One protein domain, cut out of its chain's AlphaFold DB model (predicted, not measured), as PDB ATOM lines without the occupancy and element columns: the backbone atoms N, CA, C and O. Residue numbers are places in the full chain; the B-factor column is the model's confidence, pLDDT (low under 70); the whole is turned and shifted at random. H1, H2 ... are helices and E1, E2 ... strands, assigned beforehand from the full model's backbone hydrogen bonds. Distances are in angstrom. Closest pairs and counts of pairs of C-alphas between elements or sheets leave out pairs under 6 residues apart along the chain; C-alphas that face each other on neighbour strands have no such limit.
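What this domain is: This is residues 38 to 199 of the 332 residues of the protein "Tetratricopeptide repeat protein" of Thalassoglobus neptunius (UniProt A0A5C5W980). Helix H5 lies in the middle, with the three-strand sheet E3 E4 E5 on one side of it and helices H1 and H2 on the other; H3 covers the E5 side of the same face of that sheet. Near the end of H5 where it begins sits a small parallel pair of strands, E1 and E2, with the short helix H4. The printed part has 162 residues with five named helices and five named strands, in the order H1 H2 H3 E1 H4 E2 H5 E3 E4 E5; the larger sheet is antiparallel and the class is mixed, helices and strands. It is compact, with a radius of gyration of the C-alphas of 15.7 A, rounded, and spans 43 by 42 by 30 A.

How they stand to each other: H1, residues 38 to 45, and H2, residues 53 to 71, form a helical hairpin at a shallow tilt of 17 degrees, their closest C-alphas those of His 39 and Tyr 56, 7.3 A apart. H3, residues 82 to 98, touches H2 at a steep tilt of 43 degrees, closest at Ala 66 and Ile 92, C-alphas 7.1 A apart, a second helical hairpin. E1, residues 101 to 103, H4, residues 110 to 114, and E2, residues 124 to 128, form a strand-helix-strand unit, two parallel neighbour strands with a helix between, its crossover left-handed; N 102 and O 126 are 2.9 A apart. H4 touches H1 and H2, closest to H2 at His 55 and Leu 114, C-alphas 5.7 A apart. H5, residues 130 to 144, touches H2 at a steep tilt of 58 degrees, closest at Leu 63 and Ile 140, C-alphas 5.9 A apart. E3, residues 148 to 154, E4, residues 161 to 167, and E5, residues 175 to 178, form a meander, each strand the antiparallel neighbour of the one before; N 151 and O 164 are 2.9 A apart, and N 177 and O 165 2.8 A. H5 is on this sheet over E3 and E4, at a height of 8.5 A, along the strands; H3 is on the same face over E4 and E5, at 10.3 A, slantwise to the strands. In the five helices every O i to N i+4 pair is within hydrogen-bond range.

Where its parts are: H1 begins at C-alpha 38 (196.218, 151.603, 102.231). H2 is 26.7 A long, H3 24.3 A and H5 20.9 A; E3 and E4 are 19.6 A each. E5 ends at C-alpha 178 (187.918, 153.445, 118.929).

The domain as a whole: The C-alphas farthest apart, those of Tyr 121 and Lys 192, are 48.1 A apart. The printed part has no cut, no link is long, and residues 179 to 199 hold no named element. The mean pLDDT of the printed part is 89.8; 13 residues are under 70, among them residues 73 to 78 and 171 to 173.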
ATOM      1  N   ALA A  38     197.322 151.060 103.018       96.50
ATOM      2  CA  ALA A  38     196.218 151.603 102.231       96.50
ATOM      3  C   ALA A  38     196.491 151.599 100.718       96.50
ATOM      4  O   ALA A  38     195.564 151.355  99.955       96.50
ATOM      5  N   HIS A  39     197.738 151.805 100.280       97.00
ATOM      6  CA  HIS A  39     198.094 151.709  98.859       97.00
ATOM      7  C   HIS A  39     197.924 150.283  98.350       97.00
ATOM      8  O   HIS A  39     197.239 150.057  97.362       97.00
ATOM      9  N   GLN A  40     198.464 149.316  99.096       95.69
ATOM     10  CA  GLN A  40     198.334 147.898  98.761       95.69
ATOM     11  C   GLN A  40     196.867 147.452  98.757       95.69
ATOM     12  O   GLN A  40     196.479 146.612  97.955       95.69
ATOM     13  N   ILE A  41     196.041 148.009  99.646       95.50
ATOM     14  CA  ILE A  41     194.605 147.723  99.688       95.50
ATOM     15  C   ILE A  41     193.889 148.316  98.479       95.50
ATOM     16  O   ILE A  41     193.060 147.624  97.903       95.50
ATOM     17  N   LEU A  42     194.216 149.540  98.056       96.94
ATOM     18  CA  LEU A  42     193.668 150.104  96.820       96.94
ATOM     19  C   LEU A  42     194.057 149.262  95.598       96.94
ATOM     20  O   LEU A  42     193.192 148.970  94.775       96.94
ATOM     21  N   ASP A  43     195.308 148.798  95.527       96.00
ATOM     22  CA  ASP A  43     195.768 147.907  94.456       96.00
ATOM     23  C   ASP A  43     194.984 146.584  94.453       96.00
ATOM     24  O   ASP A  43     194.542 146.120  93.404       96.00
ATOM     25  N   LEU A  44     194.753 145.995  95.634       95.12
ATOM     26  CA  LEU A  44     193.936 144.789  95.777       95.12
ATOM     27  C   LEU A  44     192.475 145.037  95.379       95.12
ATOM     28  O   LEU A  44     191.877 144.224  94.675       95.12
ATOM     29  N   GLU A  45     191.877 146.136  95.832       95.31
ATOM     30  CA  GLU A  45     190.478 146.480  95.572       95.31
ATOM     31  C   GLU A  45     190.208 146.828  94.106       95.31
ATOM     32  O   GLU A  45     189.070 146.656  93.661       95.31
ATOM     33  N   ALA A  46     191.224 147.249  93.348       94.88
ATOM     34  CA  ALA A  46     191.118 147.548  91.919       94.88
ATOM     35  C   ALA A  46     190.691 146.333  91.083       94.88
ATOM     36  O   ALA A  46     190.119 146.486  90.005       94.88
ATOM     37  N   GLU A  47     190.923 145.116  91.582       92.38
ATOM     38  CA  GLU A  47     190.425 143.904  90.935       92.38
ATOM     39  C   GLU A  47     188.917 143.712  91.135       92.38
ATOM     40  O   GLU A  47     188.271 143.144  90.257       92.38
ATOM     41  N   ALA A  48     188.361 144.168  92.265       88.75
ATOM     42  CA  ALA A  48     186.984 143.905  92.698       88.75
ATOM     43  C   ALA A  48     186.035 145.101  92.569       88.75
ATOM     44  O   ALA A  48     184.815 144.945  92.636       88.75
ATOM     45  N   SER A  49     186.562 146.309  92.422       87.62
ATOM     46  CA  SER A  49     185.788 147.546  92.430       87.62
ATOM     47  C   SER A  49     186.472 148.632  91.609       87.62
ATOM     48  O   SER A  49     187.641 148.520  91.253       87.62
ATOM     49  N   GLU A  50     185.733 149.695  91.294       92.50
ATOM     50  CA  GLU A  50     186.298 150.843  90.591       92.50
ATOM     51  C   GLU A  50     187.270 151.596  91.509       92.50
ATOM     52  O   GLU A  50     186.864 152.305  92.433       92.50
ATOM     53  N   VAL A  51     188.566 151.451  91.235       96.75
ATOM     54  CA  VAL A  51     189.634 152.229  91.863       96.75
ATOM     55  C   VAL A  51     190.254 153.139  90.807       96.75
ATOM     56  O   VAL A  51     190.626 152.689  89.729       96.75
ATOM     57  N   THR A  52     190.338 154.435  91.105       96.50
ATOM     58  CA  THR A  52     190.843 155.463  90.186       96.50
ATOM     59  C   THR A  52     192.005 156.216  90.820       96.50
ATOM     60  O   THR A  52     192.144 156.227  92.047       96.50
ATOM     61  N   ASP A  53     192.775 156.940  90.005       96.31
ATOM     62  CA  ASP A  53     193.842 157.844  90.463       96.31
ATOM     63  C   ASP A  53     193.349 158.819  91.541       96.31
ATOM     64  O   ASP A  53     194.083 159.172  92.464       96.31
ATOM     65  N   LYS A  54     192.059 159.190  91.503       96.62
ATOM     66  CA  LYS A  54     191.472 160.091  92.495       96.62
ATOM     67  C   LYS A  54     191.463 159.509  93.909       96.62
ATOM     68  O   LYS A  54     191.553 160.269  94.878       96.62
ATOM     69  N   HIS A  55     191.368 158.188  94.052       98.00
ATOM     70  CA  HIS A  55     191.470 157.535  95.357       98.00
ATOM     71  C   HIS A  55     192.886 157.664  95.920       98.00
ATOM     72  O   HIS A  55     193.037 158.084  97.067       98.00
ATOM     73  N   TYR A  56     193.912 157.414  95.104       97.62
ATOM     74  CA  TYR A  56     195.313 157.582  95.501       97.62
ATOM     75  C   TYR A  56     195.639 159.044  95.833       97.62
ATOM     76  O   TYR A  56     196.205 159.318  96.887       97.62
ATOM     77  N   GLU A  57     195.190 160.004  95.015       97.25
ATOM     78  CA  GLU A  57     195.334 161.439  95.310       97.25
ATOM     79  C   GLU A  57     194.684 161.825  96.646       97.25
ATOM     80  O   GLU A  57     195.227 162.623  97.413       97.25
ATOM     81  N   THR A  58     193.495 161.283  96.925       97.94
ATOM     82  CA  THR A  58     192.774 161.564  98.171       97.94
ATOM     83  C   THR A  58     193.522 160.983  99.363       97.94
ATOM     84  O   THR A  58     193.690 161.692 100.356       97.94
ATOM     85  N   LEU A  59     194.002 159.738  99.258       98.12
ATOM     86  CA  LEU A  59     194.826 159.083 100.271       98.12
ATOM     87  C   LEU A  59     196.098 159.886 100.559       98.12
ATOM     88  O   LEU A  59     196.310 160.276 101.705       98.12
ATOM     89  N   GLU A  60     196.897 160.187  99.535       97.62
ATOM     90  CA  GLU A  60     198.144 160.943  99.690       97.62
ATOM     91  C   GLU A  60     197.894 162.319 100.296       97.62
ATOM     92  O   GLU A  60     198.571 162.722 101.236       97.62
ATOM     93  N   SER A  61     196.832 163.005  99.873       97.38
ATOM     94  CA  SER A  61     196.472 164.289 100.465       97.38
ATOM     95  C   SER A  61     196.094 164.185 101.955       97.38
ATOM     96  O   SER A  61     196.355 165.122 102.707       97.38
ATOM     97  N   ILE A  62     195.510 163.069 102.420       97.81
ATOM     98  CA  ILE A  62     195.290 162.824 103.863       97.81
ATOM     99  C   ILE A  62     196.623 162.598 104.579       97.81
ATOM    100  O   ILE A  62     196.820 163.133 105.672       97.81
ATOM    101  N   LEU A  63     197.513 161.797 103.988       96.94
ATOM    102  CA  LEU A  63     198.816 161.469 104.565       96.94
ATOM    103  C   LEU A  63     199.683 162.728 104.711       96.94
ATOM    104  O   LEU A  63     200.192 162.975 105.803       96.94
ATOM    105  N   SER A  64     199.737 163.586 103.690       95.25
ATOM    106  CA  SER A  64     200.444 164.871 103.752       95.25
ATOM    107  C   SER A  64     199.850 165.832 104.786       95.25
ATOM    108  O   SER A  64     200.589 166.470 105.535       95.25
ATOM    109  N   ASP A  65     198.517 165.926 104.895       94.88
ATOM    110  CA  ASP A  65     197.883 166.742 105.942       94.88
ATOM    111  C   ASP A  65     198.235 166.224 107.352       94.88
ATOM    112  O   ASP A  65     198.375 167.012 108.293       94.88
ATOM    113  N   ALA A  66     198.392 164.905 107.515       94.25
ATOM    114  CA  ALA A  66     198.828 164.301 108.771       94.25
ATOM    115  C   ALA A  66     200.306 164.601 109.070       94.25
ATOM    116  O   ALA A  66     200.627 164.964 110.201       94.25
ATOM    117  N   GLU A  67     201.194 164.534 108.078       92.25
ATOM    118  CA  GLU A  67     202.600 164.942 108.216       92.25
ATOM    119  C   GLU A  67     202.721 166.402 108.643       92.25
ATOM    120  O   GLU A  67     203.402 166.699 109.623       92.25
ATOM    121  N   LEU A  68     201.987 167.309 107.995       91.62
ATOM    122  CA  LEU A  68     201.958 168.725 108.370       91.62
ATOM    123  C   LEU A  68     201.422 168.936 109.790       91.62
ATOM    124  O   LEU A  68     201.943 169.767 110.539       91.62
ATOM    125  N   LEU A  69     200.385 168.193 110.185       89.69
ATOM    126  CA  LEU A  69     199.824 168.273 111.532       89.69
ATOM    127  C   LEU A  69     200.842 167.861 112.607       89.69
ATOM    128  O   LEU A  69     200.889 168.492 113.664       89.69
ATOM    129  N   PHE A  70     201.639 166.822 112.348       88.12
ATOM    130  CA  PHE A  70     202.598 166.277 113.311       88.12
ATOM    131  C   PHE A  70     203.967 166.972 113.262       88.12
ATOM    132  O   PHE A  70     204.594 167.114 114.305       88.12
ATOM    133  N   ALA A  71     204.401 167.497 112.113       84.19
ATOM    134  CA  ALA A  71     205.631 168.290 111.998       84.19
ATOM    135  C   ALA A  71     205.572 169.584 112.827       84.19
ATOM    136  O   ALA A  71     206.568 170.011 113.401       84.19
ATOM    137  N   ASN A  72     204.383 170.181 112.944       72.12
ATOM    138  CA  ASN A  72     204.148 171.374 113.759       72.12
ATOM    139  C   ASN A  72     203.969 171.067 115.261       72.12
ATOM    140  O   ASN A  72     203.636 171.962 116.038       72.12
ATOM    141  N   ASN A  73     204.144 169.808 115.676       68.44
ATOM    142  CA  ASN A  73     203.925 169.348 117.042       68.44
ATOM    143  C   ASN A  73     205.112 168.484 117.501       68.44
ATOM    144  O   ASN A  73     205.096 167.265 117.340       68.44
ATOM    145  N   GLU A  74     206.133 169.122 118.091       55.47
ATOM    146  CA  GLU A  74     207.443 168.538 118.467       55.47
ATOM    147  C   GLU A  74     207.390 167.272 119.357       55.47
ATOM    148  O   GLU A  74     208.416 166.649 119.610       55.47
ATOM    149  N   MET A  75     206.216 166.859 119.844       56.25
ATOM    150  CA  MET A  75     206.060 165.853 120.898       56.25
ATOM    151  C   MET A  75     205.529 164.474 120.476       56.25
ATOM    152  O   MET A  75     205.191 163.683 121.355       56.25
ATOM    153  N   LEU A  76     205.402 164.139 119.188       58.47
ATOM    154  CA  LEU A  76     204.525 163.013 118.813       58.47
ATOM    155  C   LEU A  76     205.147 161.820 118.068       58.47
ATOM    156  O   LEU A  76     204.406 160.913 117.694       58.47
ATOM    157  N   ALA A  77     206.472 161.715 117.959       53.53
ATOM    158  CA  ALA A  77     207.118 160.493 117.466       53.53
ATOM    159  C   ALA A  77     207.549 159.582 118.632       53.53
ATOM    160  O   ALA A  77     208.364 159.969 119.464       53.53
ATOM    161  N   LYS A  78     207.020 158.348 118.680       61.12
ATOM    162  CA  LYS A  78     207.466 157.262 119.589       61.12
ATOM    163  C   LYS A  78     207.353 157.558 121.094       61.12
ATOM    164  O   LYS A  78     208.153 157.080 121.896       61.12
ATOM    165  N   THR A  79     206.337 158.319 121.493       71.69
ATOM    166  CA  THR A  79     206.058 158.553 122.915       71.69
ATOM    167  C   THR A  79     205.747 157.255 123.673       71.69
ATOM    168  O   THR A  79     205.009 156.386 123.197       71.69
ATOM    169  N   THR A  80     206.276 157.150 124.893       76.50
ATOM    170  CA  THR A  80     205.913 156.127 125.888       76.50
ATOM    171  C   THR A  80     204.798 156.601 126.830       76.50
ATOM    172  O   THR A  80     204.322 155.842 127.675       76.50
ATOM    173  N   SER A  81     204.350 157.854 126.689       87.50
ATOM    174  CA  SER A  81     203.293 158.462 127.494       87.50
ATOM    175  C   SER A  81     201.916 158.110 126.941       87.50
ATOM    176  O   SER A  81     201.560 158.463 125.814       87.50
ATOM    177  N   GLN A  82     201.083 157.479 127.773       88.50
ATOM    178  CA  GLN A  82     199.696 157.162 127.418       88.50
ATOM    179  C   GLN A  82     198.895 158.408 127.026       88.50
ATOM    180  O   GLN A  82     198.132 158.377 126.064       88.50
ATOM    181  N   ASN A  83     199.098 159.528 127.726       89.19
ATOM    182  CA  ASN A  83     198.395 160.776 127.428       89.19
ATOM    183  C   ASN A  83     198.777 161.336 126.053       89.19
ATOM    184  O   ASN A  83     197.932 161.902 125.364       89.19
ATOM    185  N   GLU A  84     200.033 161.184 125.640       88.88
ATOM    186  CA  GLU A  84     200.487 161.638 124.323       88.88
ATOM    187  C   GLU A  84     200.000 160.712 123.216       88.88
ATOM    188  O   GLU A  84     199.483 161.213 122.224       88.88
ATOM    189  N   ALA A  85     200.035 159.392 123.424       91.19
ATOM    190  CA  ALA A  85     199.418 158.428 122.513       91.19
ATOM    191  C   ALA A  85     197.931 158.751 122.268       91.19
ATOM    192  O   ALA A  85     197.481 158.836 121.125       91.19
ATOM    193  N   ILE A  86     197.176 159.023 123.339       92.75
ATOM    194  CA  ILE A  86     195.764 159.427 123.258       92.75
ATOM    195  C   ILE A  86     195.612 160.737 122.474       92.75
ATOM    196  O   ILE A  86     194.747 160.832 121.602       92.75
ATOM    197  N   ARG A  87     196.452 161.747 122.744       91.62
ATOM    198  CA  ARG A  87     196.421 163.024 122.011       91.62
ATOM    199  C   ARG A  87     196.733 162.849 120.524       91.62
ATOM    200  O   ARG A  87     196.056 163.475 119.708       91.62
ATOM    201  N   SER A  88     197.682 161.992 120.161       92.38
ATOM    202  CA  SER A  88     197.997 161.668 118.764       92.38
ATOM    203  C   SER A  88     196.806 161.036 118.049       92.38
ATOM    204  O   SER A  88     196.371 161.531 117.011       92.38
ATOM    205  N   LEU A  89     196.215 159.991 118.635       95.00
ATOM    206  CA  LEU A  89     195.059 159.289 118.062       95.00
ATOM    207  C   LEU A  89     193.833 160.209 117.934       95.00
ATOM    208  O   LEU A  89     193.118 160.178 116.924       95.00
ATOM    209  N   ALA A  90     193.623 161.080 118.924       95.31
ATOM    210  CA  ALA A  90     192.591 162.109 118.882       95.31
ATOM    211  C   ALA A  90     192.848 163.138 117.770       95.31
ATOM    212  O   ALA A  90     191.908 163.528 117.074       95.31
ATOM    213  N   SER A  91     194.103 163.546 117.567       94.38
ATOM    214  CA  SER A  91     194.496 164.514 116.533       94.38
ATOM    215  C   SER A  91     194.265 163.967 115.124       94.38
ATOM    216  O   SER A  91     193.718 164.678 114.280       94.38
ATOM    217  N   ILE A  92     194.567 162.683 114.891       96.00
ATOM    218  CA  ILE A  92     194.225 161.988 113.638       96.00
ATOM    219  C   ILE A  92     192.707 162.019 113.417       96.00
ATOM    220  O   ILE A  92     192.233 162.414 112.355       96.00
ATOM    221  N   GLY A  93     191.912 161.698 114.441       96.50
ATOM    222  CA  GLY A  93     190.450 161.729 114.327       96.50
ATOM    223  C   GLY A  93     189.916 163.126 114.004       96.50
ATOM    224  O   GLY A  93     189.030 163.291 113.160       96.50
ATOM    225  N   GLN A  94     190.462 164.160 114.646       95.81
ATOM    226  CA  GLN A  94     190.111 165.555 114.371       95.81
ATOM    227  C   GLN A  94     190.475 165.974 112.944       95.81
ATOM    228  O   GLN A  94     189.666 166.642 112.299       95.81
ATOM    229  N   LEU A  95     191.637 165.555 112.429       96.12
ATOM    230  CA  LEU A  95     192.005 165.749 111.026       96.12
ATOM    231  C   LEU A  95     190.936 165.162 110.098       96.12
ATOM    232  O   LEU A  95     190.378 165.896 109.285       96.12
ATOM    233  N   LEU A  96     190.579 163.888 110.280       97.44
ATOM    234  CA  LEU A  96     189.576 163.227 109.442       97.44
ATOM    235  C   LEU A  96     188.210 163.934 109.512       97.44
ATOM    236  O   LEU A  96     187.596 164.187 108.477       97.44
ATOM    237  N   ALA A  97     187.756 164.349 110.701       96.50
ATOM    238  CA  ALA A  97     186.521 165.140 110.819       96.50
ATOM    239  C   ALA A  97     186.583 166.473 110.064       96.50
ATOM    240  O   ALA A  97     185.607 166.838 109.413       96.50
ATOM    241  N   ARG A  98     187.707 167.200 110.128       96.25
ATOM    242  CA  ARG A  98     187.872 168.461 109.384       96.25
ATOM    243  C   ARG A  98     187.840 168.246 107.872       96.25
ATOM    244  O   ARG A  98     187.337 169.113 107.166       96.25
ATOM    245  N   ARG A  99     188.296 167.084 107.389       96.12
ATOM    246  CA  ARG A  99     188.169 166.670 105.980       96.12
ATOM    247  C   ARG A  99     186.778 166.131 105.611       96.12
ATOM    248  O   ARG A  99     186.577 165.701 104.483       96.12
ATOM    249  N   GLY A 100     185.817 166.139 106.537       96.56
ATOM    250  CA  GLY A 100     184.439 165.716 106.276       96.56
ATOM    251  C   GLY A 100     184.191 164.211 106.402       96.56
ATOM    252  O   GLY A 100     183.140 163.743 105.971       96.56
ATOM    253  N   PHE A 101     185.108 163.440 106.991       97.44
ATOM    254  CA  PHE A 101     184.877 162.020 107.265       97.44
ATOM    255  C   PHE A 101     183.861 161.843 108.393       97.44
ATOM    256  O   PHE A 101     184.047 162.357 109.504       97.44
ATOM    257  N   ARG A 102     182.810 161.066 108.123       95.56
ATOM    258  CA  ARG A 102     181.744 160.751 109.075       95.56
ATOM    259  C   ARG A 102     181.484 159.250 109.147       95.56
ATOM    260  O   ARG A 102     181.603 158.540 108.154       95.56
ATOM    261  N   LEU A 103     181.082 158.790 110.326       95.12
ATOM    262  CA  LEU A 103     180.727 157.395 110.541       95.12
ATOM    263  C   LEU A 103     179.446 157.038 109.772       95.12
ATOM    264  O   LEU A 103     178.405 157.667 109.971       95.12
ATOM    265  N   ARG A 104     179.513 155.983 108.962       93.75
ATOM    266  CA  ARG A 104     178.362 155.258 108.420       93.75
ATOM    267  C   ARG A 104     178.691 153.770 108.434       93.75
ATOM    268  O   ARG A 104     179.636 153.342 107.791       93.75
ATOM    269  N   LEU A 105     177.888 152.975 109.136       86.25
ATOM    270  CA  LEU A 105     178.070 151.525 109.135       86.25
ATOM    271  C   LEU A 105     177.760 150.941 107.746       86.25
ATOM    272  O   LEU A 105     176.816 151.381 107.083       86.25
ATOM    273  N   GLY A 106     178.552 149.951 107.327       83.56
ATOM    274  CA  GLY A 106     178.401 149.281 106.034       83.56
ATOM    275  C   GLY A 106     179.074 150.018 104.875       83.56
ATOM    276  O   GLY A 106     178.495 150.103 103.791       83.56
ATOM    277  N   VAL A 107     180.246 150.607 105.111       89.38
ATOM    278  CA  VAL A 107     181.158 151.002 104.029       89.38
ATOM    279  C   VAL A 107     181.894 149.736 103.605       89.38
ATOM    280  O   VAL A 107     182.415 149.019 104.447       89.38
ATOM    281  N   LYS A 108     181.865 149.402 102.317       85.88
ATOM    282  CA  LYS A 108     182.247 148.067 101.846       85.88
ATOM    283  C   LYS A 108     183.725 147.928 101.512       85.88
ATOM    284  O   LYS A 108     184.233 146.811 101.522       85.88
ATOM    285  N   SER A 109     184.384 149.033 101.180       93.44
ATOM    286  CA  SER A 109     185.772 149.044 100.725       93.44
ATOM    287  C   SER A 109     186.482 150.343 101.099       93.44
ATOM    288  O   SER A 109     185.855 151.367 101.402       93.44
ATOM    289  N   PHE A 110     187.809 150.312 101.073       95.88
ATOM    290  CA  PHE A 110     188.650 151.477 101.298       95.88
ATOM    291  C   PHE A 110     188.479 152.515 100.178       95.88
ATOM    292  O   PHE A 110     188.398 153.712 100.456       95.88
ATOM    293  N   ALA A 111     188.318 152.075  98.930       96.56
ATOM    294  CA  ALA A 111     187.980 152.930  97.799       96.56
ATOM    295  C   ALA A 111     186.629 153.645  97.991       96.56
ATOM    296  O   ALA A 111     186.538 154.856  97.774       96.56
ATOM    297  N   GLU A 112     185.595 152.949  98.489       95.75
ATOM    298  CA  GLU A 112     184.305 153.581  98.808       95.75
ATOM    299  C   GLU A 112     184.473 154.660  99.886       95.75
ATOM    300  O   GLU A 112     183.878 155.737  99.778       95.75
ATOM    301  N   MET A 113     185.304 154.403 100.902       97.12
ATOM    302  CA  MET A 113     185.607 155.389 101.940       97.12
ATOM    303  C   MET A 113     186.248 156.658 101.354       97.12
ATOM    304  O   MET A 113     185.928 157.766 101.788       97.12
ATOM    305  N   LEU A 114     187.135 156.513 100.367       97.69
ATOM    306  CA  LEU A 114     187.822 157.630  99.709       97.69
ATOM    307  C   LEU A 114     187.014 158.282  98.579       97.69
ATOM    308  O   LEU A 114     187.469 159.265  97.995       97.69
ATOM    309  N   THR A 115     185.811 157.787  98.283       96.62
ATOM    310  CA  THR A 115     184.933 158.380  97.270       96.62
ATOM    311  C   THR A 115     184.219 159.616  97.843       96.62
ATOM    312  O   THR A 115     183.425 159.484  98.784       96.62
ATOM    313  N   PRO A 116     184.436 160.829  97.291       96.00
ATOM    314  CA  PRO A 116     183.796 162.040  97.792       96.00
ATOM    315  C   PRO A 116     182.295 162.038  97.502       96.00
ATOM    316  O   PRO A 116     181.837 161.679  96.417       96.00
ATOM    317  N   ARG A 117     181.514 162.515  98.468       95.94
ATOM    318  CA  ARG A 117     180.063 162.704  98.358       95.94
ATOM    319  C   ARG A 117     179.721 164.160  98.643       95.94
ATOM    320  O   ARG A 117     180.469 164.834  99.340       95.94
ATOM    321  N   SER A 118     178.591 164.647  98.135       96.69
ATOM    322  CA  SER A 118     178.117 166.011  98.405       96.69
ATOM    323  C   SER A 118     176.831 165.987  99.215       96.69
ATOM    324  O   SER A 118     175.901 165.245  98.898       96.69
ATOM    325  N   ASP A 119     176.749 166.819 100.252       94.19
ATOM    326  CA  ASP A 119     175.488 167.041 100.955       94.19
ATOM    327  C   ASP A 119     174.563 167.978 100.156       94.19
ATOM    328  O   ASP A 119     174.919 168.498  99.094       94.19
ATOM    329  N   ARG A 120     173.356 168.223 100.685       95.50
ATOM    330  CA  ARG A 120     172.359 169.119 100.068       95.50
ATOM    331  C   ARG A 120     172.817 170.579  99.922       95.50
ATOM    332  O   ARG A 120     172.107 171.368  99.309       95.50
ATOM    333  N   TYR A 121     173.945 170.951 100.526       94.69
ATOM    334  CA  TYR A 121     174.531 172.290 100.499       94.69
ATOM    335  C   TYR A 121     175.805 172.361  99.647       94.69
ATOM    336  O   TYR A 121     176.479 173.390  99.668       94.69
ATOM    337  N   GLY A 122     176.155 171.295  98.919       94.69
ATOM    338  CA  GLY A 122     177.366 171.255  98.098       94.69
ATOM    339  C   GLY A 122     178.647 170.956  98.883       94.69
ATOM    340  O   GLY A 122     179.738 171.114  98.340       94.69
ATOM    341  N   ARG A 123     178.557 170.582 100.168       95.00
ATOM    342  CA  ARG A 123     179.745 170.311 100.993       95.00
ATOM    343  C   ARG A 123     180.216 168.885 100.763       95.00
ATOM    344  O   ARG A 123     179.423 167.949 100.888       95.00
ATOM    345  N   ILE A 124     181.509 168.740 100.486       96.25
ATOM    346  CA  ILE A 124     182.136 167.434 100.302       96.25
ATOM    347  C   ILE A 124     182.301 166.724 101.649       96.25
ATOM    348  O   ILE A 124     182.721 167.331 102.634       96.25
ATOM    349  N   TYR A 125     181.969 165.438 101.683       97.25
ATOM    350  CA  TYR A 125     182.156 164.557 102.830       97.25
ATOM    351  C   TYR A 125     182.532 163.139 102.381       97.25
ATOM    352  O   TYR A 125     182.312 162.760 101.231       97.25
ATOM    353  N   TYR A 126     183.049 162.354 103.323       97.69
ATOM    354  CA  TYR A 126     183.451 160.958 103.140       97.69
ATOM    355  C   TYR A 126     182.804 160.098 104.221       97.69
ATOM    356  O   TYR A 126     182.473 160.597 105.300       97.69
ATOM    357  N   GLU A 127     182.611 158.813 103.956       97.44
ATOM    358  CA  GLU A 127     181.957 157.896 104.890       97.44
ATOM    359  C   GLU A 127     182.885 156.741 105.225       97.44
ATOM    360  O   GLU A 127     183.464 156.150 104.328       97.44
ATOM    361  N   TYR A 128     183.015 156.420 106.509       96.50
ATOM    362  CA  TYR A 128     183.844 155.313 106.979       96.50
ATOM    363  C   TYR A 128     183.091 154.446 107.980       96.50
ATOM    364  O   TYR A 128     182.130 154.891 108.614       96.50
ATOM    365  N   ASP A 129     183.606 153.243 108.186       94.25
ATOM    366  CA  ASP A 129     183.250 152.348 109.280       94.25
ATOM    367  C   ASP A 129     184.495 151.907 110.069       94.25
ATOM    368  O   ASP A 129     185.575 152.487 109.919       94.25
ATOM    369  N   CYS A 130     184.357 150.919 110.958       93.75
ATOM    370  CA  CYS A 130     185.465 150.496 111.816       93.75
ATOM    371  C   CYS A 130     186.635 149.889 111.032       93.75
ATOM    372  O   CYS A 130     187.783 150.075 111.436       93.75
ATOM    373  N   ASP A 131     186.360 149.200 109.923       93.31
ATOM    374  CA  ASP A 131     187.357 148.489 109.121       93.31
ATOM    375  C   ASP A 131     188.219 149.519 108.390       93.31
ATOM    376  O   ASP A 131     189.428 149.638 108.610       93.31
ATOM    377  N   THR A 132     187.549 150.348 107.593       96.25
ATOM    378  CA  THR A 132     188.165 151.348 106.719       96.25
ATOM    379  C   THR A 132     188.883 152.448 107.504       96.25
ATOM    380  O   THR A 132     190.021 152.805 107.183       96.25
ATOM    381  N   SER A 133     188.293 152.938 108.598       97.06
ATOM    382  CA  SER A 133     188.956 153.950 109.432       97.06
ATOM    383  C   SER A 133     190.170 153.412 110.184       97.06
ATOM    384  O   SER A 133     191.174 154.118 110.280       97.06
ATOM    385  N   SER A 134     190.128 152.175 110.685       97.31
ATOM    386  CA  SER A 134     191.281 151.582 111.372       97.31
ATOM    387  C   SER A 134     192.450 151.365 110.407       97.31
ATOM    388  O   SER A 134     193.596 151.643 110.762       97.31
ATOM    389  N   LEU A 135     192.170 150.971 109.159       97.44
ATOM    390  CA  LEU A 135     193.169 150.882 108.088       97.44
ATOM    391  C   LEU A 135     193.803 152.239 107.758       97.44
ATOM    392  O   LEU A 135     195.023 152.331 107.583       97.44
ATOM    393  N   LEU A 136     193.002 153.308 107.725       98.00
ATOM    394  CA  LEU A 136     193.508 154.660 107.486       98.00
ATOM    395  C   LEU A 136     194.387 155.151 108.643       98.00
ATOM    396  O   LEU A 136     195.449 155.719 108.404       98.00
ATOM    397  N   TYR A 137     193.993 154.886 109.891       98.06
ATOM    398  CA  TYR A 137     194.810 155.197 111.068       98.06
ATOM    399  C   TYR A 137     196.161 154.473 111.042       98.06
ATOM    400  O   TYR A 137     197.185 155.095 111.315       98.06
ATOM    401  N   VAL A 138     196.179 153.182 110.695       97.75
ATOM    402  CA  VAL A 138     197.428 152.418 110.546       97.75
ATOM    403  C   VAL A 138     198.285 152.983 109.417       97.75
ATOM    404  O   VAL A 138     199.491 153.117 109.584       97.75
ATOM    405  N   SER A 139     197.680 153.379 108.298       97.44
ATOM    406  CA  SER A 139     198.405 153.967 107.162       97.44
ATOM    407  C   SER A 139     199.037 155.315 107.509       97.44
ATOM    408  O   SER A 139     200.198 155.554 107.185       97.44
ATOM    409  N   ILE A 140     198.314 156.169 108.240       96.25
ATOM    410  CA  ILE A 140     198.866 157.404 108.813       96.25
ATOM    411  C   ILE A 140     200.003 157.066 109.787       96.25
ATOM    412  O   ILE A 140     201.060 157.687 109.738       96.25
ATOM    413  N   GLY A 141     199.821 156.048 110.632       94.44
ATOM    414  CA  GLY A 141     200.863 155.569 111.536       94.44
ATOM    415  C   GLY A 141     202.127 155.116 110.804       94.44
ATOM    416  O   GLY A 141     203.217 155.506 111.199       94.44
ATOM    417  N   GLN A 142     201.996 154.377 109.700       94.06
ATOM    418  CA  GLN A 142     203.125 153.956 108.865       94.06
ATOM    419  C   GLN A 142     203.866 155.147 108.253       94.06
ATOM    420  O   GLN A 142     205.092 155.183 108.325       94.06
ATOM    421  N   ARG A 143     203.141 156.136 107.706       92.94
ATOM    422  CA  ARG A 143     203.746 157.349 107.126       92.94
ATOM    423  C   ARG A 143     204.507 158.166 108.177       92.94
ATOM    424  O   ARG A 143     205.595 158.650 107.906       92.94
ATOM    425  N   LEU A 144     203.959 158.262 109.387       91.06
ATOM    426  CA  LEU A 144     204.516 159.053 110.489       91.06
ATOM    427  C   LEU A 144     205.487 158.279 111.406       91.06
ATOM    428  O   LEU A 144     206.003 158.848 112.369       91.06
ATOM    429  N   GLY A 145     205.702 156.980 111.179       90.00
ATOM    430  CA  GLY A 145     206.501 156.127 112.068       90.00
ATOM    431  C   GLY A 145     205.901 155.927 113.472       90.00
ATOM    432  O   GLY A 145     206.642 155.749 114.444       90.00
ATOM    433  N   LEU A 146     204.572 155.982 113.605       90.75
ATOM    434  CA  LEU A 146     203.849 155.775 114.864       90.75
ATOM    435  C   LEU A 146     203.535 154.286 115.087       90.75
ATOM    436  O   LEU A 146     203.176 153.590 114.135       90.75
ATOM    437  N   PRO A 147     203.576 153.790 116.339       92.12
ATOM    438  CA  PRO A 147     203.313 152.389 116.658       92.12
ATOM    439  C   PRO A 147     201.801 152.108 116.731       92.12
ATOM    440  O   PRO A 147     201.270 151.761 117.783       92.12
ATOM    441  N   ILE A 148     201.093 152.322 115.621       94.44
ATOM    442  CA  ILE A 148     199.646 152.113 115.515       94.44
ATOM    443  C   ILE A 148     199.388 150.787 114.804       94.44
ATOM    444  O   ILE A 148     199.715 150.636 113.627       94.44
ATOM    445  N   SER A 149     198.739 149.856 115.496       94.75
ATOM    446  CA  SER A 149     198.341 148.563 114.938       94.75
ATOM    447  C   SER A 149     196.833 148.433 114.826       94.75
ATOM    448  O   SER A 149     196.082 148.931 115.663       94.75
ATOM    449  N   PHE A 150     196.389 147.689 113.820       96.25
ATOM    450  CA  PHE A 150     195.004 147.252 113.696       96.25
ATOM    451  C   PHE A 150     194.688 146.176 114.742       96.25
ATOM    452  O   PHE A 150     195.527 145.310 115.015       96.25
ATOM    453  N   VAL A 151     193.479 146.201 115.302       94.50
ATOM    454  CA  VAL A 151     192.985 145.181 116.230       94.50
ATOM    455  C   VAL A 151     191.530 144.847 115.917       94.50
ATOM    456  O   VAL A 151     190.668 145.724 115.940       94.50
ATOM    457  N   GLU A 152     191.253 143.558 115.721       93.75
ATOM    458  CA  GLU A 152     189.891 143.020 115.652       93.75
ATOM    459  C   GLU A 152     189.455 142.474 117.014       93.75
ATOM    460  O   GLU A 152     190.216 141.800 117.720       93.75
ATOM    461  N   SER A 153     188.208 142.740 117.399       90.38
ATOM    462  CA  SER A 153     187.615 142.232 118.635       90.38
ATOM    463  C   SER A 153     186.152 141.843 118.466       90.38
ATOM    464  O   SER A 153     185.463 142.314 117.564       90.38
ATOM    465  N   LYS A 154     185.658 140.998 119.372       86.69
ATOM    466  CA  LYS A 154     184.230 140.692 119.469       86.69
ATOM    467  C   LYS A 154     183.518 141.742 120.302       86.69
ATOM    468  O   LYS A 154     183.986 142.114 121.378       86.69
ATOM    469  N   ILE A 155     182.340 142.163 119.851       78.19
ATOM    470  CA  ILE A 155     181.413 142.895 120.713       78.19
ATOM    471  C   ILE A 155     180.654 141.856 121.557       78.19
ATOM    472  O   ILE A 155     179.994 140.986 120.986       78.19
ATOM    473  N   PRO A 156     180.711 141.915 122.901       72.19
ATOM    474  CA  PRO A 156     179.945 141.004 123.746       72.19
ATOM    475  C   PRO A 156     178.451 141.043 123.405       72.19
ATOM    476  O   PRO A 156     177.849 142.114 123.376       72.19
ATOM    477  N   GLY A 157     177.856 139.874 123.155       67.44
ATOM    478  CA  GLY A 157     176.438 139.756 122.795       67.44
ATOM    479  C   GLY A 157     176.099 140.129 121.347       67.44
ATOM    480  O   GLY A 157     174.921 140.206 121.016       67.44
ATOM    481  N   SER A 158     177.099 140.346 120.490       72.19
ATOM    482  CA  SER A 158     176.935 140.579 119.052       72.19
ATOM    483  C   SER A 158     177.575 139.449 118.249       72.19
ATOM    484  O   SER A 158     178.599 138.902 118.653       72.19
ATOM    485  N   THR A 159     177.010 139.152 117.081       68.88
ATOM    486  CA  THR A 159     177.630 138.297 116.051       68.88
ATOM    487  C   THR A 159     178.541 139.088 115.106       68.88
ATOM    488  O   THR A 159     179.167 138.518 114.215       68.88
ATOM    489  N   VAL A 160     178.612 140.410 115.282       78.88
ATOM    490  CA  VAL A 160     179.431 141.321 114.480       78.88
ATOM    491  C   VAL A 160     180.693 141.691 115.254       78.88
ATOM    492  O   VAL A 160     180.625 142.125 116.411       78.88
ATOM    493  N   ASN A 161     181.838 141.535 114.592       88.44
ATOM    494  CA  ASN A 161     183.131 141.971 115.105       88.44
ATOM    495  C   ASN A 161     183.284 143.490 114.986       88.44
ATOM    496  O   ASN A 161     182.623 144.141 114.182       88.44
ATOM    497  N   HIS A 162     184.174 144.051 115.793       91.44
ATOM    498  CA  HIS A 162     184.510 145.465 115.788       91.44
ATOM    499  C   HIS A 162     186.008 145.650 115.655       91.44
ATOM    500  O   HIS A 162     186.782 144.973 116.336       91.44
ATOM    501  N   ASN A 163     186.388 146.619 114.835       93.56
ATOM    502  CA  ASN A 163     187.775 146.977 114.610       93.56
ATOM    503  C   ASN A 163     188.112 148.323 115.237       93.56
ATOM    504  O   ASN A 163     187.287 149.236 115.319       93.56
ATOM    505  N   PHE A 164     189.336 148.419 115.727       95.00
ATOM    506  CA  PHE A 164     189.894 149.627 116.305       95.00
ATOM    507  C   PHE A 164     191.413 149.604 116.132       95.00
ATOM    508  O   PHE A 164     191.980 148.644 115.605       95.00
ATOM    509  N   VAL A 165     192.089 150.652 116.598       96.12
ATOM    510  CA  VAL A 165     193.553 150.694 116.577       96.12
ATOM    511  C   VAL A 165     194.139 150.669 117.974       96.12
ATOM    512  O   VAL A 165     193.545 151.188 118.918       96.12
ATOM    513  N   ARG A 166     195.320 150.075 118.111       94.44
ATOM    514  CA  ARG A 166     196.113 150.094 119.334       94.44
ATOM    515  C   ARG A 166     197.363 150.924 119.117       94.44
ATOM    516  O   ARG A 166     198.070 150.718 118.138       94.44
ATOM    517  N   TRP A 167     197.653 151.812 120.058       93.75
ATOM    518  CA  TRP A 167     199.004 152.328 120.229       93.75
ATOM    519  C   TRP A 167     199.825 151.315 121.022       93.75
ATOM    520  O   TRP A 167     199.560 151.092 122.208       93.75
ATOM    521  N   ASP A 168     200.796 150.689 120.372       89.19
ATOM    522  CA  ASP A 168     201.646 149.672 120.978       89.19
ATOM    523  C   ASP A 168     202.851 150.310 121.678       89.19
ATOM    524  O   ASP A 168     203.648 151.022 121.076       89.19
ATOM    525  N   PHE A 169     203.027 150.003 122.966       85.94
ATOM    526  CA  PHE A 169     204.220 150.394 123.734       85.94
ATOM    527  C   PHE A 169     205.278 149.279 123.800       85.94
ATOM    528  O   PHE A 169     206.144 149.301 124.668       85.94
ATOM    529  N   GLY A 170     205.173 148.252 122.948       72.00
ATOM    530  CA  GLY A 170     206.056 147.077 122.988       72.00
ATOM    531  C   GLY A 170     205.761 146.082 124.124       72.00
ATOM    532  O   GLY A 170     206.518 145.136 124.317       72.00
ATOM    533  N   ASN A 171     204.661 146.254 124.869       63.62
ATOM    534  CA  ASN A 171     204.192 145.330 125.909       63.62
ATOM    535  C   ASN A 171     202.687 145.009 125.757       63.62
ATOM    536  O   ASN A 171     202.011 145.528 124.871       63.62
ATOM    537  N   SER A 172     202.146 144.126 126.604       52.94
ATOM    538  CA  SER A 172     200.790 143.564 126.468       52.94
ATOM    539  C   SER A 172     199.626 144.524 126.785       52.94
ATOM    540  O   SER A 172     198.479 144.076 126.826       52.94
ATOM    541  N   THR A 173     199.874 145.823 127.006       66.19
ATOM    542  CA  THR A 173     198.882 146.785 127.532       66.19
ATOM    543  C   THR A 173     198.873 148.128 126.781       66.19
ATOM    544  O   THR A 173     198.911 149.188 127.409       66.19
ATOM    545  N   GLY A 174     198.862 148.102 125.443       86.69
ATOM    546  CA  GLY A 174     198.729 149.310 124.611       86.69
ATOM    547  C   GLY A 174     197.445 150.120 124.866       86.69
ATOM    548  O   GLY A 174     196.546 149.672 125.581       86.69
ATOM    549  N   ILE A 175     197.343 151.318 124.274       91.50
ATOM    550  CA  ILE A 175     196.095 152.107 124.299       91.50
ATOM    551  C   ILE A 175     195.209 151.696 123.131       91.50
ATOM    552  O   ILE A 175     195.549 151.961 121.981       91.50
ATOM    553  N   ASP A 176     194.046 151.127 123.438       93.31
ATOM    554  CA  ASP A 176     193.015 150.826 122.447       93.31
ATOM    555  C   ASP A 176     192.175 152.071 122.172       93.31
ATOM    556  O   ASP A 176     191.610 152.669 123.089       93.31
ATOM    557  N   TRP A 177     192.070 152.455 120.907       95.06
ATOM    558  CA  TRP A 177     191.380 153.653 120.457       95.06
ATOM    559  C   TRP A 177     190.304 153.315 119.438       95.06
ATOM    560  O   TRP A 177     190.587 152.864 118.328       95.06
ATOM    561  N   ASP A 178     189.057 153.578 119.819       94.69
ATOM    562  CA  ASP A 178     187.918 153.445 118.929       94.69
ATOM    563  C   ASP A 178     187.914 154.563 117.885       94.69
ATOM    564  O   ASP A 178     187.780 155.734 118.234       94.69
ATOM    565  N   THR A 179     188.017 154.227 116.604       93.75
ATOM    566  CA  THR A 179     188.005 155.214 115.512       93.75
ATOM    567  C   THR A 179     186.600 155.758 115.213       93.75
ATOM    568  O   THR A 179     186.457 156.899 114.759       93.75
ATOM    569  N   ASN A 180     185.547 154.993 115.519       89.44
ATOM    570  CA  ASN A 180     184.155 155.398 115.322       89.44
ATOM    571  C   ASN A 180     183.745 156.436 116.370       89.44
ATOM    572  O   ASN A 180     183.254 157.512 116.032       89.44
ATOM    573  N   GLY A 181     183.969 156.113 117.642       84.50
ATOM    574  CA  GLY A 181     183.600 156.947 118.781       84.50
ATOM    575  C   GLY A 181     184.684 157.919 119.239       84.50
ATOM    576  O   GLY A 181     184.376 158.843 119.988       84.50
ATOM    577  N   ARG A 182     185.930 157.742 118.784       88.31
ATOM    578  CA  ARG A 182     187.088 158.592 119.114       88.31
ATOM    579  C   ARG A 182     187.353 158.659 120.615       88.31
ATOM    580  O   ARG A 182     187.482 159.737 121.194       88.31
ATOM    581  N   PHE A 183     187.402 157.489 121.243       91.25
ATOM    582  CA  PHE A 183     187.632 157.345 122.676       91.25
ATOM    583  C   PHE A 183     188.506 156.127 122.990       91.25
ATOM    584  O   PHE A 183     188.606 155.184 122.204       91.25
ATOM    585  N   VAL A 184     189.110 156.136 124.180       88.25
ATOM    586  CA  VAL A 184     189.895 155.009 124.695       88.25
ATOM    587  C   VAL A 184     188.975 153.861 125.095       88.25
ATOM    588  O   VAL A 184     188.085 154.028 125.934       88.25
ATOM    589  N   ARG A 185     189.203 152.681 124.523       86.94
ATOM    590  CA  ARG A 185     188.472 151.455 124.848       86.94
ATOM    591  C   ARG A 185     189.138 150.729 126.010       86.94
ATOM    592  O   ARG A 185     190.341 150.830 126.236       86.94
ATOM    593  N   ARG A 186     188.344 149.939 126.734       77.50
ATOM    594  CA  ARG A 186     188.902 148.934 127.643       77.50
ATOM    595  C   ARG A 186     189.416 147.753 126.814       77.50
ATOM    596  O   ARG A 186     188.641 147.261 125.988       77.50
ATOM    597  N   PRO A 187     190.652 147.280 127.042       66.25
ATOM    598  CA  PRO A 187     191.178 146.130 126.323       66.25
ATOM    599  C   PRO A 187     190.326 144.886 126.557       66.25
ATOM    600  O   PRO A 187     189.968 144.574 127.694       66.25
ATOM    601  N   ALA A 188     190.033 144.153 125.485       64.81
ATOM    602  CA  ALA A 188     189.389 142.848 125.559       64.81
ATOM    603  C   ALA A 188     190.125 141.873 124.636       64.81
ATOM    604  O   ALA A 188     189.893 141.845 123.426       64.81
ATOM    605  N   VAL A 189     191.033 141.085 125.220       77.00
ATOM    606  CA  VAL A 189     191.580 139.889 124.569       77.00
ATOM    607  C   VAL A 189     190.577 138.764 124.786       77.00
ATOM    608  O   VAL A 189     190.286 138.408 125.928       77.00
ATOM    609  N   VAL A 190     190.032 138.229 123.696       78.00
ATOM    610  CA  VAL A 190     189.011 137.176 123.734       78.00
ATOM    611  C   VAL A 190     189.509 135.981 122.934       78.00
ATOM    612  O   VAL A 190     189.802 136.081 121.745       78.00
ATOM    613  N   GLY A 191     189.602 134.829 123.596       82.62
ATOM    614  CA  GLY A 191     190.091 133.605 122.970       82.62
ATOM    615  C   GLY A 191     191.533 133.727 122.463       82.62
ATOM    616  O   GLY A 191     192.375 134.411 123.052       82.62
ATOM    617  N   LYS A 192     191.836 133.014 121.375       85.50
ATOM    618  CA  LYS A 192     193.196 132.929 120.823       85.50
ATOM    619  C   LYS A 192     193.552 134.109 119.914       85.50
ATOM    620  O   LYS A 192     194.715 134.508 119.892       85.50
ATOM    621  N   PHE A 193     192.573 134.681 119.212       90.69
ATOM    622  CA  PHE A 193     192.794 135.635 118.121       90.69
ATOM    623  C   PHE A 193     192.499 137.098 118.496       90.69
ATOM    624  O   PHE A 193     193.351 137.965 118.304       90.69
ATOM    625  N   TYR A 194     191.322 137.374 119.060       91.81
ATOM    626  CA  TYR A 194     190.797 138.733 119.207       91.81
ATOM    627  C   TYR A 194     191.524 139.574 120.262       91.81
ATOM    628  O   TYR A 194     191.971 139.067 121.293       91.81
ATOM    629  N   GLY A 195     191.581 140.890 120.032       90.38
ATOM    630  CA  GLY A 195     192.197 141.871 120.935       90.38
ATOM    631  C   GLY A 195     193.725 141.950 120.840       90.38
ATOM    632  O   GLY A 195     194.369 142.584 121.684       90.38
ATOM    633  N   ARG A 196     194.314 141.295 119.835       90.38
ATOM    634  CA  ARG A 196     195.756 141.280 119.559       90.38
ATOM    635  C   ARG A 196     196.085 142.196 118.383       90.38
ATOM    636  O   ARG A 196     195.349 142.212 117.403       90.38
ATOM    637  N   SER A 197     197.211 142.899 118.478       92.62
ATOM    638  CA  SER A 197     197.748 143.736 117.402       92.62
ATOM    639  C   SER A 197     198.055 142.891 116.169       92.62
ATOM    640  O   SER A 197     198.660 141.818 116.266       92.62
ATOM    641  N   PHE A 198     197.614 143.355 115.005       94.75
ATOM    642  CA  PHE A 198     197.921 142.708 113.739       94.75
ATOM    643  C   PHE A 198     199.341 143.067 113.311       94.75
ATOM    644  O   PHE A 198     199.730 144.231 113.307       94.75
ATOM    645  N   SER A 199     200.112 142.057 112.906       92.75
ATOM    646  CA  SER A 199     201.334 142.295 112.140       92.75
ATOM    647  C   SER A 199     200.979 142.802 110.733       92.75
ATOM    648  O   SER A 199     199.858 142.565 110.273       92.75
TER     649      SER A 199